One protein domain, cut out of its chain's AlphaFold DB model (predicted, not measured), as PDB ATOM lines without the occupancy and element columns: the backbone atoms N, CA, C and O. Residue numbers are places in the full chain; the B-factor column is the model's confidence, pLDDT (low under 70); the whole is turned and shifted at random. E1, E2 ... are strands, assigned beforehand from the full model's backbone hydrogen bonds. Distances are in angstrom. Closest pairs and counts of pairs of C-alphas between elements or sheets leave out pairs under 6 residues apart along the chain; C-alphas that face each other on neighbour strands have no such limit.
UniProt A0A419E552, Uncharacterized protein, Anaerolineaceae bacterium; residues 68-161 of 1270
ATOM      1  N   PRO A  68      57.827 -28.234  22.330       38.78
ATOM      2  CA  PRO A  68      57.109 -28.253  23.594       38.78
ATOM      3  C   PRO A  68      55.919 -27.301  23.453       38.78
ATOM      4  O   PRO A  68      56.096 -26.161  23.024       38.78
ATOM      5  N   MET A  69      54.708 -27.769  23.770       39.16
ATOM      6  CA  MET A  69      53.568 -26.857  23.834       39.16
ATOM      7  C   MET A  69      53.898 -25.728  24.820       39.16
ATOM      8  O   MET A  69      54.506 -26.011  25.863       39.16
ATOM      9  N   PRO A  70      53.515 -24.472  24.532       43.22
ATOM     10  CA  PRO A  70      53.582 -23.423  25.538       43.22
ATOM     11  C   PRO A  70      52.863 -23.916  26.798       43.22
ATOM     12  O   PRO A  70      51.787 -24.514  26.732       43.22
ATOM     13  N   THR A  71      53.506 -23.750  27.954       47.72
ATOM     14  CA  THR A  71      52.907 -24.145  29.231       47.72
ATOM     15  C   THR A  71      51.783 -23.162  29.527       47.72
ATOM     16  O   THR A  71      52.030 -22.081  30.041       47.72
ATOM     17  N   ALA A  72      50.552 -23.513  29.157       53.84
ATOM     18  CA  ALA A  72      49.391 -22.676  29.425       53.84
ATOM     19  C   ALA A  72      48.990 -22.798  30.903       53.84
ATOM     20  O   ALA A  72      48.693 -23.892  31.395       53.84
ATOM     21  N   TYR A  73      48.962 -21.672  31.616       64.31
ATOM     22  CA  TYR A  73      48.486 -21.598  32.995       64.31
ATOM     23  C   TYR A  73      47.009 -21.209  33.021       64.31
ATOM     24  O   TYR A  73      46.583 -20.282  32.338       64.31
ATOM     25  N   ARG A  74      46.212 -21.906  33.838       75.56
ATOM     26  CA  ARG A  74      44.831 -21.501  34.119       75.56
ATOM     27  C   ARG A  74      44.838 -20.489  35.250       75.56
ATOM     28  O   ARG A  74      45.370 -20.775  36.322       75.56
ATOM     29  N   VAL A  75      44.188 -19.353  35.044       81.94
ATOM     30  CA  VAL A  75      43.892 -18.423  36.136       81.94
ATOM     31  C   VAL A  75      42.795 -19.060  36.976       81.94
ATOM     32  O   VAL A  75      41.671 -19.116  36.516       81.94
ATOM     33  N   THR A  76      43.079 -19.586  38.167       88.12
ATOM     34  CA  THR A  76      42.038 -20.175  39.041       88.12
ATOM     35  C   THR A  76      41.292 -19.124  39.855       88.12
ATOM     36  O   THR A  76      40.170 -19.358  40.301       88.12
ATOM     37  N   SER A  77      41.914 -17.965  40.046       89.38
ATOM     38  CA  SER A  77      41.337 -16.831  40.752       89.38
ATOM     39  C   SER A  77      42.005 -15.529  40.329       89.38
ATOM     40  O   SER A  77      43.212 -15.503  40.092       89.38
ATOM     41  N   ARG A  78      41.228 -14.449  40.305       87.38
ATOM     42  CA  ARG A  78      41.702 -13.070  40.174       87.38
ATOM     43  C   ARG A  78      41.260 -12.322  41.418       87.38
ATOM     44  O   ARG A  78      40.066 -12.262  41.696       87.38
ATOM     45  N   THR A  79      42.202 -11.736  42.141       83.81
ATOM     46  CA  THR A  79      41.892 -10.894  43.295       83.81
ATOM     47  C   THR A  79      42.151  -9.439  42.933       83.81
ATOM     48  O   THR A  79      43.254  -9.091  42.522       83.81
ATOM     49  N   LEU A  80      41.122  -8.605  43.060       73.94
ATOM     50  CA  LEU A  80      41.224  -7.153  42.981       73.94
ATOM     51  C   LEU A  80      41.370  -6.624  44.404       73.94
ATOM     52  O   LEU A  80      40.501  -6.882  45.234       73.94
ATOM     53  N   SER A  81      42.453  -5.906  44.692       73.00
ATOM     54  CA  SER A  81      42.691  -5.321  46.013       73.00
ATOM     55  C   SER A  81      42.823  -3.806  45.906       73.00
ATOM     56  O   SER A  81      43.645  -3.308  45.136       73.00
ATOM     57  N   THR A  82      42.041  -3.074  46.697       57.16
ATOM     58  CA  THR A  82      42.061  -1.607  46.768       57.16
ATOM     59  C   THR A  82      42.118  -1.170  48.228       57.16
ATOM     60  O   THR A  82      41.115  -1.200  48.936       57.16
ATOM     61  N   GLY A  83      43.300  -0.764  48.703       65.62
ATOM     62  CA  GLY A  83      43.481  -0.381  50.106       65.62
ATOM     63  C   GLY A  83      43.212  -1.552  51.056       65.62
ATOM     64  O   GLY A  83      43.973  -2.518  51.063       65.62
ATOM     65  N   SER A  84      42.154  -1.448  51.867       60.19
ATOM     66  CA  SER A  84      41.704  -2.498  52.795       60.19
ATOM     67  C   SER A  84      40.791  -3.551  52.162       60.19
ATOM     68  O   SER A  84      40.616  -4.615  52.755       60.19
ATOM     69  N   ASP A  85      40.217  -3.274  50.991       65.38
ATOM     70  CA  ASP A  85      39.206  -4.133  50.378       65.38
ATOM     71  C   ASP A  85      39.835  -5.104  49.382       65.38
ATOM     72  O   ASP A  85      40.803  -4.782  48.685       65.38
ATOM     73  N   SER A  86      39.293  -6.319  49.322       78.50
ATOM     74  CA  SER A  86      39.794  -7.378  48.453       78.50
ATOM     75  C   SER A  86      38.648  -8.240  47.930       78.50
ATOM     76  O   SER A  86      37.953  -8.904  48.695       78.50
ATOM     77  N   TYR A  87      38.502  -8.282  46.612       81.50
ATOM     78  CA  TYR A  87      37.441  -8.986  45.900       81.50
ATOM     79  C   TYR A  87      38.045 -10.123  45.088       81.50
ATOM     80  O   TYR A  87      38.913  -9.890  44.250       81.50
ATOM     81  N   THR A  88      37.613 -11.361  45.324       87.31
ATOM     82  CA  THR A  88      38.151 -12.527  44.613       87.31
ATOM     83  C   THR A  88      37.124 -13.097  43.650       87.31
ATOM     84  O   THR A  88      36.074 -13.574  44.063       87.31
ATOM     85  N   PHE A  89      37.476 -13.090  42.372       89.25
ATOM     86  CA  PHE A  89      36.825 -13.852  41.320       89.25
ATOM     87  C   PHE A  89      37.497 -15.216  41.244       89.25
ATOM     88  O   PHE A  89      38.721 -15.320  41.350       89.25
ATOM     89  N   THR A  90      36.718 -16.267  41.042       93.44
ATOM     90  CA  THR A  90      37.214 -17.631  40.856       93.44
ATOM     91  C   THR A  90      36.799 -18.148  39.493       93.44
ATOM     92  O   THR A  90      35.743 -17.792  38.981       93.44
ATOM     93  N   TYR A  91      37.637 -18.986  38.894       92.94
ATOM     94  CA  TYR A  91      37.425 -19.471  37.537       92.94
ATOM     95  C   TYR A  91      37.440 -20.995  37.514       92.94
ATOM     96  O   TYR A  91      38.427 -21.644  37.876       92.94
ATOM     97  N   GLY A  92      36.331 -21.568  37.063       92.19
ATOM     98  CA  GLY A  92      36.202 -22.976  36.724       92.19
ATOM     99  C   GLY A  92      36.406 -23.187  35.229       92.19
ATOM    100  O   GLY A  92      35.891 -22.429  34.415       92.19
ATOM    101  N   TYR A  93      37.115 -24.251  34.863       90.25
ATOM    102  CA  TYR A  93      37.362 -24.614  33.468       90.25
ATOM    103  C   TYR A  93      36.951 -26.063  33.239       90.25
ATOM    104  O   TYR A  93      37.319 -26.939  34.026       90.25
ATOM    105  N   SER A  94      36.243 -26.340  32.148       88.56
ATOM    106  CA  SER A  94      35.902 -27.710  31.751       88.56
ATOM    107  C   SER A  94      36.107 -27.936  30.250       88.56
ATOM    108  O   SER A  94      36.416 -27.002  29.513       88.56
ATOM    109  N   GLY A  95      36.065 -29.209  29.833       79.19
ATOM    110  CA  GLY A  95      36.160 -29.624  28.428       79.19
ATOM    111  C   GLY A  95      37.354 -29.047  27.667       79.19
ATOM    112  O   GLY A  95      37.186 -28.490  26.590       79.19
ATOM    113  N   ALA A  96      38.555 -29.152  28.246       74.19
ATOM    114  CA  ALA A  96      39.790 -28.839  27.531       74.19
ATOM    115  C   ALA A  96      39.886 -29.694  26.262       74.19
ATOM    116  O   ALA A  96      39.738 -30.916  26.353       74.19
ATOM    117  N   ALA A  97      40.164 -29.072  25.118       66.31
ATOM    118  CA  ALA A  97      40.356 -29.789  23.868       66.31
ATOM    119  C   ALA A  97      41.701 -29.450  23.225       66.31
ATOM    120  O   ALA A  97      42.257 -28.357  23.344       66.31
ATOM    121  N   THR A  98      42.202 -30.438  22.508       62.06
ATOM    122  CA  THR A  98      43.316 -30.337  21.573       62.06
ATOM    123  C   THR A  98      42.810 -30.837  20.226       62.06
ATOM    124  O   THR A  98      41.843 -31.603  20.204       62.06
ATOM    125  N   ASN A  99      43.442 -30.438  19.121       59.56
ATOM    126  CA  ASN A  99      43.124 -30.965  17.785       59.56
ATOM    127  C   ASN A  99      42.928 -32.509  17.808       59.56
ATOM    128  O   ASN A  99      43.671 -33.224  18.485       59.56
ATOM    129  N   SER A 100      41.884 -32.994  17.120       52.41
ATOM    130  CA  SER A 100      41.578 -34.412  16.906       52.41
ATOM    131  C   SER A 100      41.533 -34.721  15.400       52.41
ATOM    132  O   SER A 100      40.870 -33.985  14.662       52.41
ATOM    133  N   PRO A 101      42.091 -35.860  14.935       48.78
ATOM    134  CA  PRO A 101      42.008 -36.287  13.533       48.78
ATOM    135  C   PRO A 101      40.579 -36.451  12.995       48.78
ATOM    136  O   PRO A 101      40.387 -36.493  11.787       48.78
ATOM    137  N   ALA A 102      39.578 -36.590  13.873       48.41
ATOM    138  CA  ALA A 102      38.174 -36.730  13.485       48.41
ATOM    139  C   ALA A 102      37.483 -35.391  13.157       48.41
ATOM    140  O   ALA A 102      36.374 -35.403  12.633       48.41
ATOM    141  N   ILE A 103      38.102 -34.260  13.518       45.91
ATOM    142  CA  ILE A 103      37.512 -32.911  13.446       45.91
ATOM    143  C   ILE A 103      38.349 -31.994  12.536       45.91
ATOM    144  O   ILE A 103      37.840 -30.983  12.062       45.91
ATOM    145  N   SER A 104      39.602 -32.370  12.246       48.09
ATOM    146  CA  SER A 104      40.501 -31.589  11.402       48.09
ATOM    147  C   SER A 104      40.548 -32.065   9.952       48.09
ATOM    148  O   SER A 104      40.956 -33.190   9.662       48.09
ATOM    149  N   ASP A 105      40.173 -31.175   9.030       45.94
ATOM    150  CA  ASP A 105      40.111 -31.428   7.580       45.94
ATOM    151  C   ASP A 105      41.477 -31.775   6.944       45.94
ATOM    152  O   ASP A 105      41.533 -32.236   5.804       45.94
ATOM    153  N   GLU A 106      42.597 -31.563   7.647       45.44
ATOM    154  CA  GLU A 106      43.962 -31.794   7.141       45.44
ATOM    155  C   GLU A 106      44.530 -33.194   7.458       45.44
ATOM    156  O   GLU A 106      45.712 -33.457   7.233       45.44
ATOM    157  N   ALA A 107      43.710 -34.137   7.929       41.78
ATOM    158  CA  ALA A 107      44.170 -35.459   8.372       41.78
ATOM    159  C   ALA A 107      44.605 -36.449   7.256       41.78
ATOM    160  O   ALA A 107      44.901 -37.604   7.558       41.78
ATOM    161  N   ALA A 108      44.667 -36.044   5.979       40.50
ATOM    162  CA  ALA A 108      44.854 -36.959   4.837       40.50
ATOM    163  C   ALA A 108      46.184 -36.812   4.051       40.50
ATOM    164  O   ALA A 108      46.246 -37.209   2.889       40.50
ATOM    165  N   GLY A 109      47.246 -36.255   4.648       47.25
ATOM    166  CA  GLY A 109      48.587 -36.159   4.033       47.25
ATOM    167  C   GLY A 109      49.634 -37.104   4.647       47.25
ATOM    168  O   GLY A 109      49.489 -37.526   5.791       47.25
ATOM    169  N   GLU A 110      50.723 -37.394   3.914       42.47
ATOM    170  CA  GLU A 110      51.824 -38.336   4.254       42.47
ATOM    171  C   GLU A 110      52.594 -38.050   5.574       42.47
ATOM    172  O   GLU A 110      53.532 -38.771   5.922       42.47
ATOM    173  N   HIS A 111      52.189 -37.051   6.365       45.56
ATOM    174  CA  HIS A 111      52.814 -36.671   7.637       45.56
ATOM    175  C   HIS A 111      51.795 -36.614   8.798       45.56
ATOM    176  O   HIS A 111      51.390 -35.532   9.221       45.56
ATOM    177  N   PRO A 112      51.401 -37.765   9.378       38.84
ATOM    178  CA  PRO A 112      50.342 -37.840  10.394       38.84
ATOM    179  C   PRO A 112      50.705 -37.272  11.785       38.84
ATOM    180  O   PRO A 112      49.863 -37.286  12.680       38.84
ATOM    181  N   TYR A 113      51.928 -36.766  12.001       41.38
ATOM    182  CA  TYR A 113      52.427 -36.375  13.333       41.38
ATOM    183  C   TYR A 113      52.750 -34.884  13.526       41.38
ATOM    184  O   TYR A 113      53.158 -34.511  14.623       41.38
ATOM    185  N   THR A 114      52.571 -34.014  12.527       46.22
ATOM    186  CA  THR A 114      53.007 -32.602  12.637       46.22
ATOM    187  C   THR A 114      51.897 -31.582  12.899       46.22
ATOM    188  O   THR A 114      52.220 -30.473  13.312       46.22
ATOM    189  N   ARG A 115      50.611 -31.927  12.740       42.97
ATOM    190  CA  ARG A 115      49.493 -31.001  13.050       42.97
ATOM    191  C   ARG A 115      48.329 -31.585  13.845       42.97
ATOM    192  O   ARG A 115      47.643 -30.836  14.529       42.97
ATOM    193  N   ALA A 116      48.131 -32.903  13.818       41.56
ATOM    194  CA  ALA A 116      46.903 -33.541  14.301       41.56
ATOM    195  C   ALA A 116      46.663 -33.478  15.826       41.56
ATOM    196  O   ALA A 116      45.599 -33.885  16.275       41.56
ATOM    197  N   TYR A 117      47.619 -32.983  16.625       45.62
ATOM    198  CA  TYR A 117      47.520 -32.959  18.095       45.62
ATOM    199  C   TYR A 117      48.222 -31.763  18.762       45.62
ATOM    200  O   TYR A 117      48.400 -31.766  19.978       45.62
ATOM    201  N   THR A 118      48.676 -30.761  18.001       50.25
ATOM    202  CA  THR A 118      49.595 -29.728  18.521       50.25
ATOM    203  C   THR A 118      48.931 -28.413  18.931       50.25
ATOM    204  O   THR A 118      49.582 -27.577  19.548       50.25
ATOM    205  N   GLU A 119      47.650 -28.222  18.616       59.94
ATOM    206  CA  GLU A 119      46.906 -26.996  18.919       59.94
ATOM    207  C   GLU A 119      46.007 -27.204  20.146       59.94
ATOM    208  O   GLU A 119      45.080 -28.021  20.115       59.94
ATOM    209  N   PHE A 120      46.287 -26.482  21.234       65.75
ATOM    210  CA  PHE A 120      45.371 -26.353  22.367       65.75
ATOM    211  C   PHE A 120      44.253 -25.378  21.981       65.75
ATOM    212  O   PHE A 120      44.514 -24.194  21.794       65.75
ATOM    213  N   ARG A 121      43.011 -25.869  21.878       67.94
ATOM    214  CA  ARG A 121      41.835 -25.075  21.459       67.94
ATOM    215  C   ARG A 121      41.166 -24.326  22.618       67.94
ATOM    216  O   ARG A 121      40.082 -23.766  22.470       67.94
ATOM    217  N   GLY A 122      41.802 -24.333  23.789       76.00
ATOM    218  CA  GLY A 122      41.244 -23.770  25.008       76.00
ATOM    219  C   GLY A 122      40.271 -24.718  25.711       76.00
ATOM    220  O   GLY A 122      40.429 -25.943  25.719       76.00
ATOM    221  N   HIS A 123      39.287 -24.115  26.369       84.38
ATOM    222  CA  HIS A 123      38.276 -24.785  27.177       84.38
ATOM    223  C   HIS A 123      36.904 -24.630  26.539       84.38
ATOM    224  O   HIS A 123      36.508 -23.511  26.230       84.38
ATOM    225  N   SER A 124      36.145 -25.722  26.422       86.25
ATOM    226  CA  SER A 124      34.771 -25.645  25.916       86.25
ATOM    227  C   SER A 124      33.840 -24.863  26.840       86.25
ATOM    228  O   SER A 124      32.781 -24.424  26.402       86.25
ATOM    229  N   GLN A 125      34.214 -24.669  28.109       92.38
ATOM    230  CA  GLN A 125      33.482 -23.811  29.029       92.38
ATOM    231  C   GLN A 125      34.391 -23.196  30.098       92.38
ATOM    232  O   GLN A 125      35.202 -23.893  30.718       92.38
ATOM    233  N   VAL A 126      34.175 -21.907  30.348       93.00
ATOM    234  CA  VAL A 126      34.748 -21.133  31.451       93.00
ATOM    235  C   VAL A 126      33.605 -20.615  32.317       93.00
ATOM    236  O   VAL A 126      32.649 -20.040  31.806       93.00
ATOM    237  N   THR A 127      33.703 -20.825  33.623       94.31
ATOM    238  CA  THR A 127      32.768 -20.290  34.614       94.31
ATOM    239  C   THR A 127      33.521 -19.317  35.500       94.31
ATOM    240  O   THR A 127      34.309 -19.750  36.337       94.31
ATOM    241  N   GLU A 128      33.274 -18.025  35.343       93.06
ATOM    242  CA  GLU A 128      33.680 -17.022  36.324       93.06
ATOM    243  C   GLU A 128      32.630 -16.991  37.442       93.06
ATOM    244  O   GLU A 128      31.436 -16.907  37.165       93.06
ATOM    245  N   THR A 129      33.058 -17.112  38.697       91.50
ATOM    246  CA  THR A 129      32.228 -16.867  39.884       91.50
ATOM    247  C   THR A 129      32.797 -15.670  40.623       91.50
ATOM    248  O   THR A 129      33.975 -15.671  40.988       91.50
ATOM    249  N   ASP A 130      31.970 -14.657  40.820       84.81
ATOM    250  CA  ASP A 130      32.369 -13.402  41.441       84.81
ATOM    251  C   ASP A 130      32.357 -13.487  42.990       84.81
ATOM    252  O   ASP A 130      31.979 -14.519  43.562       84.81
ATOM    253  N   PRO A 131      32.748 -12.411  43.700       84.81
ATOM    254  CA  PRO A 131      32.708 -12.359  45.165       84.81
ATOM    255  C   PRO A 131      31.302 -12.467  45.778       84.81
ATOM    256  O   PRO A 131      31.181 -12.729  46.974       84.81
ATOM    257  N   TYR A 132      30.253 -12.254  44.982       83.50
ATOM    258  CA  TYR A 132      28.847 -12.253  45.386       83.50
ATOM    259  C   TYR A 132      28.114 -13.536  44.953       83.50
ATOM    260  O   TYR A 132      26.893 -13.625  45.066       83.50
ATOM    261  N   ASN A 133      28.860 -14.554  44.497       86.25
ATOM    262  CA  ASN A 133      28.373 -15.845  44.005       86.25
ATOM    263  C   ASN A 133      27.540 -15.786  42.701       86.25
ATOM    264  O   ASN A 133      26.932 -16.792  42.323       86.25
ATOM    265  N   LYS A 134      27.545 -14.658  41.978       85.00
ATOM    266  CA  LYS A 134      27.076 -14.565  40.583       85.00
ATOM    267  C   LYS A 134      28.023 -15.360  39.693       85.00
ATOM    268  O   LYS A 134      29.231 -15.428  39.934       85.00
ATOM    269  N   LYS A 135      27.471 -15.958  38.637       90.31
ATOM    270  CA  LYS A 135      28.236 -16.764  37.681       90.31
ATOM    271  C   LYS A 135      28.057 -16.270  36.261       90.31
ATOM    272  O   LYS A 135      26.928 -16.169  35.784       90.31
ATOM    273  N   VAL A 136      29.169 -16.070  35.566       90.62
ATOM    274  CA  VAL A 136      29.204 -15.913  34.111       90.62
ATOM    275  C   VAL A 136      29.769 -17.201  33.533       90.62
ATOM    276  O   VAL A 136      30.916 -17.566  33.783       90.62
ATOM    277  N   ILE A 137      28.928 -17.941  32.816       92.38
ATOM    278  CA  ILE A 137      29.286 -19.217  32.203       92.38
ATOM    279  C   ILE A 137      29.377 -19.001  30.699       92.38
ATOM    280  O   ILE A 137      28.348 -18.889  30.030       92.38
ATOM    281  N   THR A 138      30.595 -19.000  30.176       92.75
ATOM    282  CA  THR A 138      30.870 -18.873  28.747       92.75
ATOM    283  C   THR A 138      31.219 -20.238  28.180       92.75
ATOM    284  O   THR A 138      32.206 -20.852  28.582       92.75
ATOM    285  N   THR A 139      30.405 -20.733  27.254       92.12
ATOM    286  CA  THR A 139      30.691 -21.917  26.442       92.12
ATOM    287  C   THR A 139      31.328 -21.473  25.126       92.12
ATOM    288  O   THR A 139      30.859 -20.525  24.497       92.12
ATOM    289  N   TYR A 140      32.380 -22.170  24.706       86.38
ATOM    290  CA  TYR A 140      33.138 -21.891  23.489       86.38
ATOM    291  C   TYR A 140      33.017 -23.039  22.494       86.38
ATOM    292  O   TYR A 140      33.010 -24.213  22.881       86.38
ATOM    293  N   ASN A 141      32.989 -22.708  21.207       82.25
ATOM    294  CA  ASN A 141      33.104 -23.698  20.144       82.25
ATOM    295  C   ASN A 141      34.507 -24.312  20.112       82.25
ATOM    296  O   ASN A 141      35.490 -23.682  20.511       82.25
ATOM    297  N   GLN A 142      34.584 -25.570  19.678       76.50
ATOM    298  CA  GLN A 142      35.813 -26.376  19.680       76.50
ATOM    299  C   GLN A 142      36.115 -27.008  18.310       76.50
ATOM    300  O   GLN A 142      37.118 -27.703  18.173       76.50
ATOM    301  N   ASP A 143      35.258 -26.792  17.311       72.12
ATOM    302  CA  ASP A 143      35.485 -27.180  15.918       72.12
ATOM    303  C   ASP A 143      36.523 -26.284  15.225       72.12
ATOM    304  O   ASP A 143      36.822 -25.178  15.674       72.12
ATOM    305  N   ASP A 144      37.062 -26.767  14.107       67.62
ATOM    306  CA  ASP A 144      38.154 -26.117  13.375       67.62
ATOM    307  C   ASP A 144      37.799 -24.733  12.816       67.62
ATOM    308  O   ASP A 144      38.691 -23.913  12.608       67.62
ATOM    309  N   CYS A 145      36.520 -24.461  12.551       65.94
ATOM    310  CA  CYS A 145      36.107 -23.237  11.874       65.94
ATOM    311  C   CYS A 145      35.655 -22.119  12.824       65.94
ATOM    312  O   CYS A 145      35.653 -20.959  12.415       65.94
ATOM    313  N   THR A 146      35.291 -22.432  14.074       71.12
ATOM    314  CA  THR A 146      34.806 -21.441  15.054       71.12
ATOM    315  C   THR A 146      35.480 -21.546  16.425       71.12
ATOM    316  O   THR A 146      35.037 -20.900  17.379       71.12
ATOM    317  N   SER A 147      36.563 -22.323  16.549       70.69
ATOM    318  CA  SER A 147      37.284 -22.498  17.814       70.69
ATOM    319  C   SER A 147      37.660 -21.171  18.473       70.69
ATOM    320  O   SER A 147      38.147 -20.256  17.813       70.69
ATOM    321  N   GLY A 148      37.458 -21.087  19.790       70.69
ATOM    322  CA  GLY A 148      37.751 -19.890  20.584       70.69
ATOM    323  C   GLY A 148      36.641 -18.836  20.574       70.69
ATOM    324  O   GLY A 148      36.639 -17.967  21.441       70.69
ATOM    325  N   ARG A 149      35.649 -18.942  19.678       78.56
ATOM    326  CA  ARG A 149      34.449 -18.092  19.716       78.56
ATOM    327  C   ARG A 149      33.456 -18.608  20.750       78.56
ATOM    328  O   ARG A 149      33.263 -19.820  20.886       78.56
ATOM    329  N   SER A 150      32.814 -17.695  21.477       84.50
ATOM    330  CA  SER A 150      31.728 -18.062  22.387       84.50
ATOM    331  C   SER A 150      30.518 -18.516  21.580       84.50
ATOM    332  O   SER A 150      30.085 -17.797  20.685       84.50
ATOM    333  N   SER A 151      29.974 -19.693  21.889       84.38
ATOM    334  CA  SER A 151      28.676 -20.143  21.370       84.38
ATOM    335  C   SER A 151      27.527 -19.820  22.305       84.38
ATOM    336  O   SER A 151      26.363 -19.877  21.912       84.38
ATOM    337  N   MET A 152      27.837 -19.526  23.565       88.69
ATOM    338  CA  MET A 152      26.829 -19.176  24.540       88.69
ATOM    339  C   MET A 152      27.445 -18.522  25.769       88.69
ATOM    340  O   MET A 152      28.385 -19.061  26.354       88.69
ATOM    341  N   VAL A 153      26.823 -17.450  26.236       89.00
ATOM    342  CA  VAL A 153      27.094 -16.824  27.531       89.00
ATOM    343  C   VAL A 153      25.841 -16.954  28.386       89.00
ATOM    344  O   VAL A 153      24.731 -16.711  27.919       89.00
ATOM    345  N   ARG A 154      25.982 -17.378  29.643       88.06
ATOM    346  CA  ARG A 154      24.889 -17.378  30.623       88.06
ATOM    347  C   ARG A 154      25.297 -16.589  31.847       88.06
ATOM    348  O   ARG A 154      26.286 -16.939  32.488       88.06
ATOM    349  N   ILE A 155      24.476 -15.618  32.213       87.12
ATOM    350  CA  ILE A 155      24.608 -14.884  33.465       87.12
ATOM    351  C   ILE A 155      23.604 -15.458  34.455       87.12
ATOM    352  O   ILE A 155      22.402 -15.533  34.179       87.12
ATOM    353  N   ARG A 156      24.114 -15.901  35.602       85.31
ATOM    354  CA  ARG A 156      23.314 -16.428  36.702       85.31
ATOM    355  C   ARG A 156      23.515 -15.617  37.963       85.31
ATOM    356  O   ARG A 156      24.642 -15.233  38.271       85.31
ATOM    357  N   ASP A 157      22.431 -15.411  38.693       81.31
ATOM    358  CA  ASP A 157      22.467 -14.744  39.989       81.31
ATOM    359  C   ASP A 157      23.090 -15.621  41.092       81.31
ATOM    360  O   ASP A 157      23.487 -16.771  40.866       81.31
ATOM    361  N   ALA A 158      23.160 -15.075  42.308       82.31
ATOM    362  CA  ALA A 158      23.699 -15.760  43.482       82.31
ATOM    363  C   ALA A 158      22.911 -17.026  43.880       82.31
ATOM    364  O   ALA A 158      23.476 -17.935  44.494       82.31
ATOM    365  N   ASN A 159      21.630 -17.111  43.496       82.44
ATOM    366  CA  ASN A 159      20.757 -18.274  43.683       82.44
ATOM    367  C   ASN A 159      20.834 -19.259  42.504       82.44
ATOM    368  O   ASN A 159      20.112 -20.260  42.473       82.44
ATOM    369  N   ASN A 160      21.737 -19.009  41.550       81.69
ATOM    370  CA  ASN A 160      21.959 -19.789  40.341       81.69
ATOM    371  C   ASN A 160      20.781 -19.756  39.336       81.69
ATOM    372  O   ASN A 160      20.726 -20.602  38.434       81.69
ATOM    373  N   LEU A 161      19.871 -18.781  39.443       79.00
ATOM    374  CA  LEU A 161      18.802 -18.519  38.471       79.00
ATOM    375  C   LEU A 161      19.382 -17.866  37.213       79.00
ATOM    376  O   LEU A 161      20.332 -17.094  37.290       79.00
TER     377      LEU A 161
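What this domain is: This is residues 68 to 161 of the 1270 residues of an uncharacterized protein of Anaerolineaceae bacterium (UniProt A0A419E552). The domain is a single, twisted sheet of five strands, a ladder of hairpins in which the long strand E2 pairs with E1 over its first part and with E3 over the rest. The E1 and E2 hairpin reaches out as an arm at one end of the long axis, and the long loop of residues 99 to 119 extends toward the other end. The printed part has 94 residues, with no named helix and five named strands in the order E1, E2, E3, E4, E5, which is also the order across the wholly antiparallel sheet. The class is all strand, with 43 of the 94 residues in named elements, which is under half. The whole is loose, with a radius of gyration of the C-alphas of 17.5 A, and flat, spanning 60 by 31 by 15 A.

How they stand to each other: The sheet is a meander, each strand the antiparallel neighbour of the one before. Nearest to the mean of the C-alphas is E3, residues 120 to 129, which bends by 59 degrees at residue 124. On one side of it is E2, residues 85 to 98, which bends by 61 degrees at residue 95; N 92 and O 127 are 2.8 A apart, within hydrogen-bond range. The pairing of E2 is staggered: residues 90 to 98 pair with E3, and residues 85 to 90 with E1, residues 77 to 82. E1 and E2 form a hairpin, with N 80 and O 87 2.8 A apart. On the other side of E3 is E4, residues 135 to 140, at 165 degrees between directions, with N 128 and O 136 2.9 A apart. E4 has E5, residues 150 to 156, as its other antiparallel neighbour, at 168 degrees between directions, with N 137 and O 154 2.8 A apart, within hydrogen-bond range. E1 and E5 are the edge strands; E1 is apart from E3, E4 and E5.

Where its parts are: E2 is the longest strand, 39.2 A from first to last C-alpha, and E3 measures 23.9 A. E1 is 16.4 A long and begins with C-alpha 77 at (41.337, -16.831, 40.752). E4 is 15.9 A long. E5 is 16.7 A long and ends with C-alpha 156 at (23.314, -16.428, 36.702).

The domain as a whole: The C-alphas of Ser 84 and Glu 110 are the two farthest apart, at 61.2 A. The printed part has no cut. The link from E2 to E3 is long, with 21 residues, while those from E1 to E2 and from E3 to E4 are tight. The mean pLDDT of the printed part is 71.6, and 37 residues are under 70, among them residues 97 to 121.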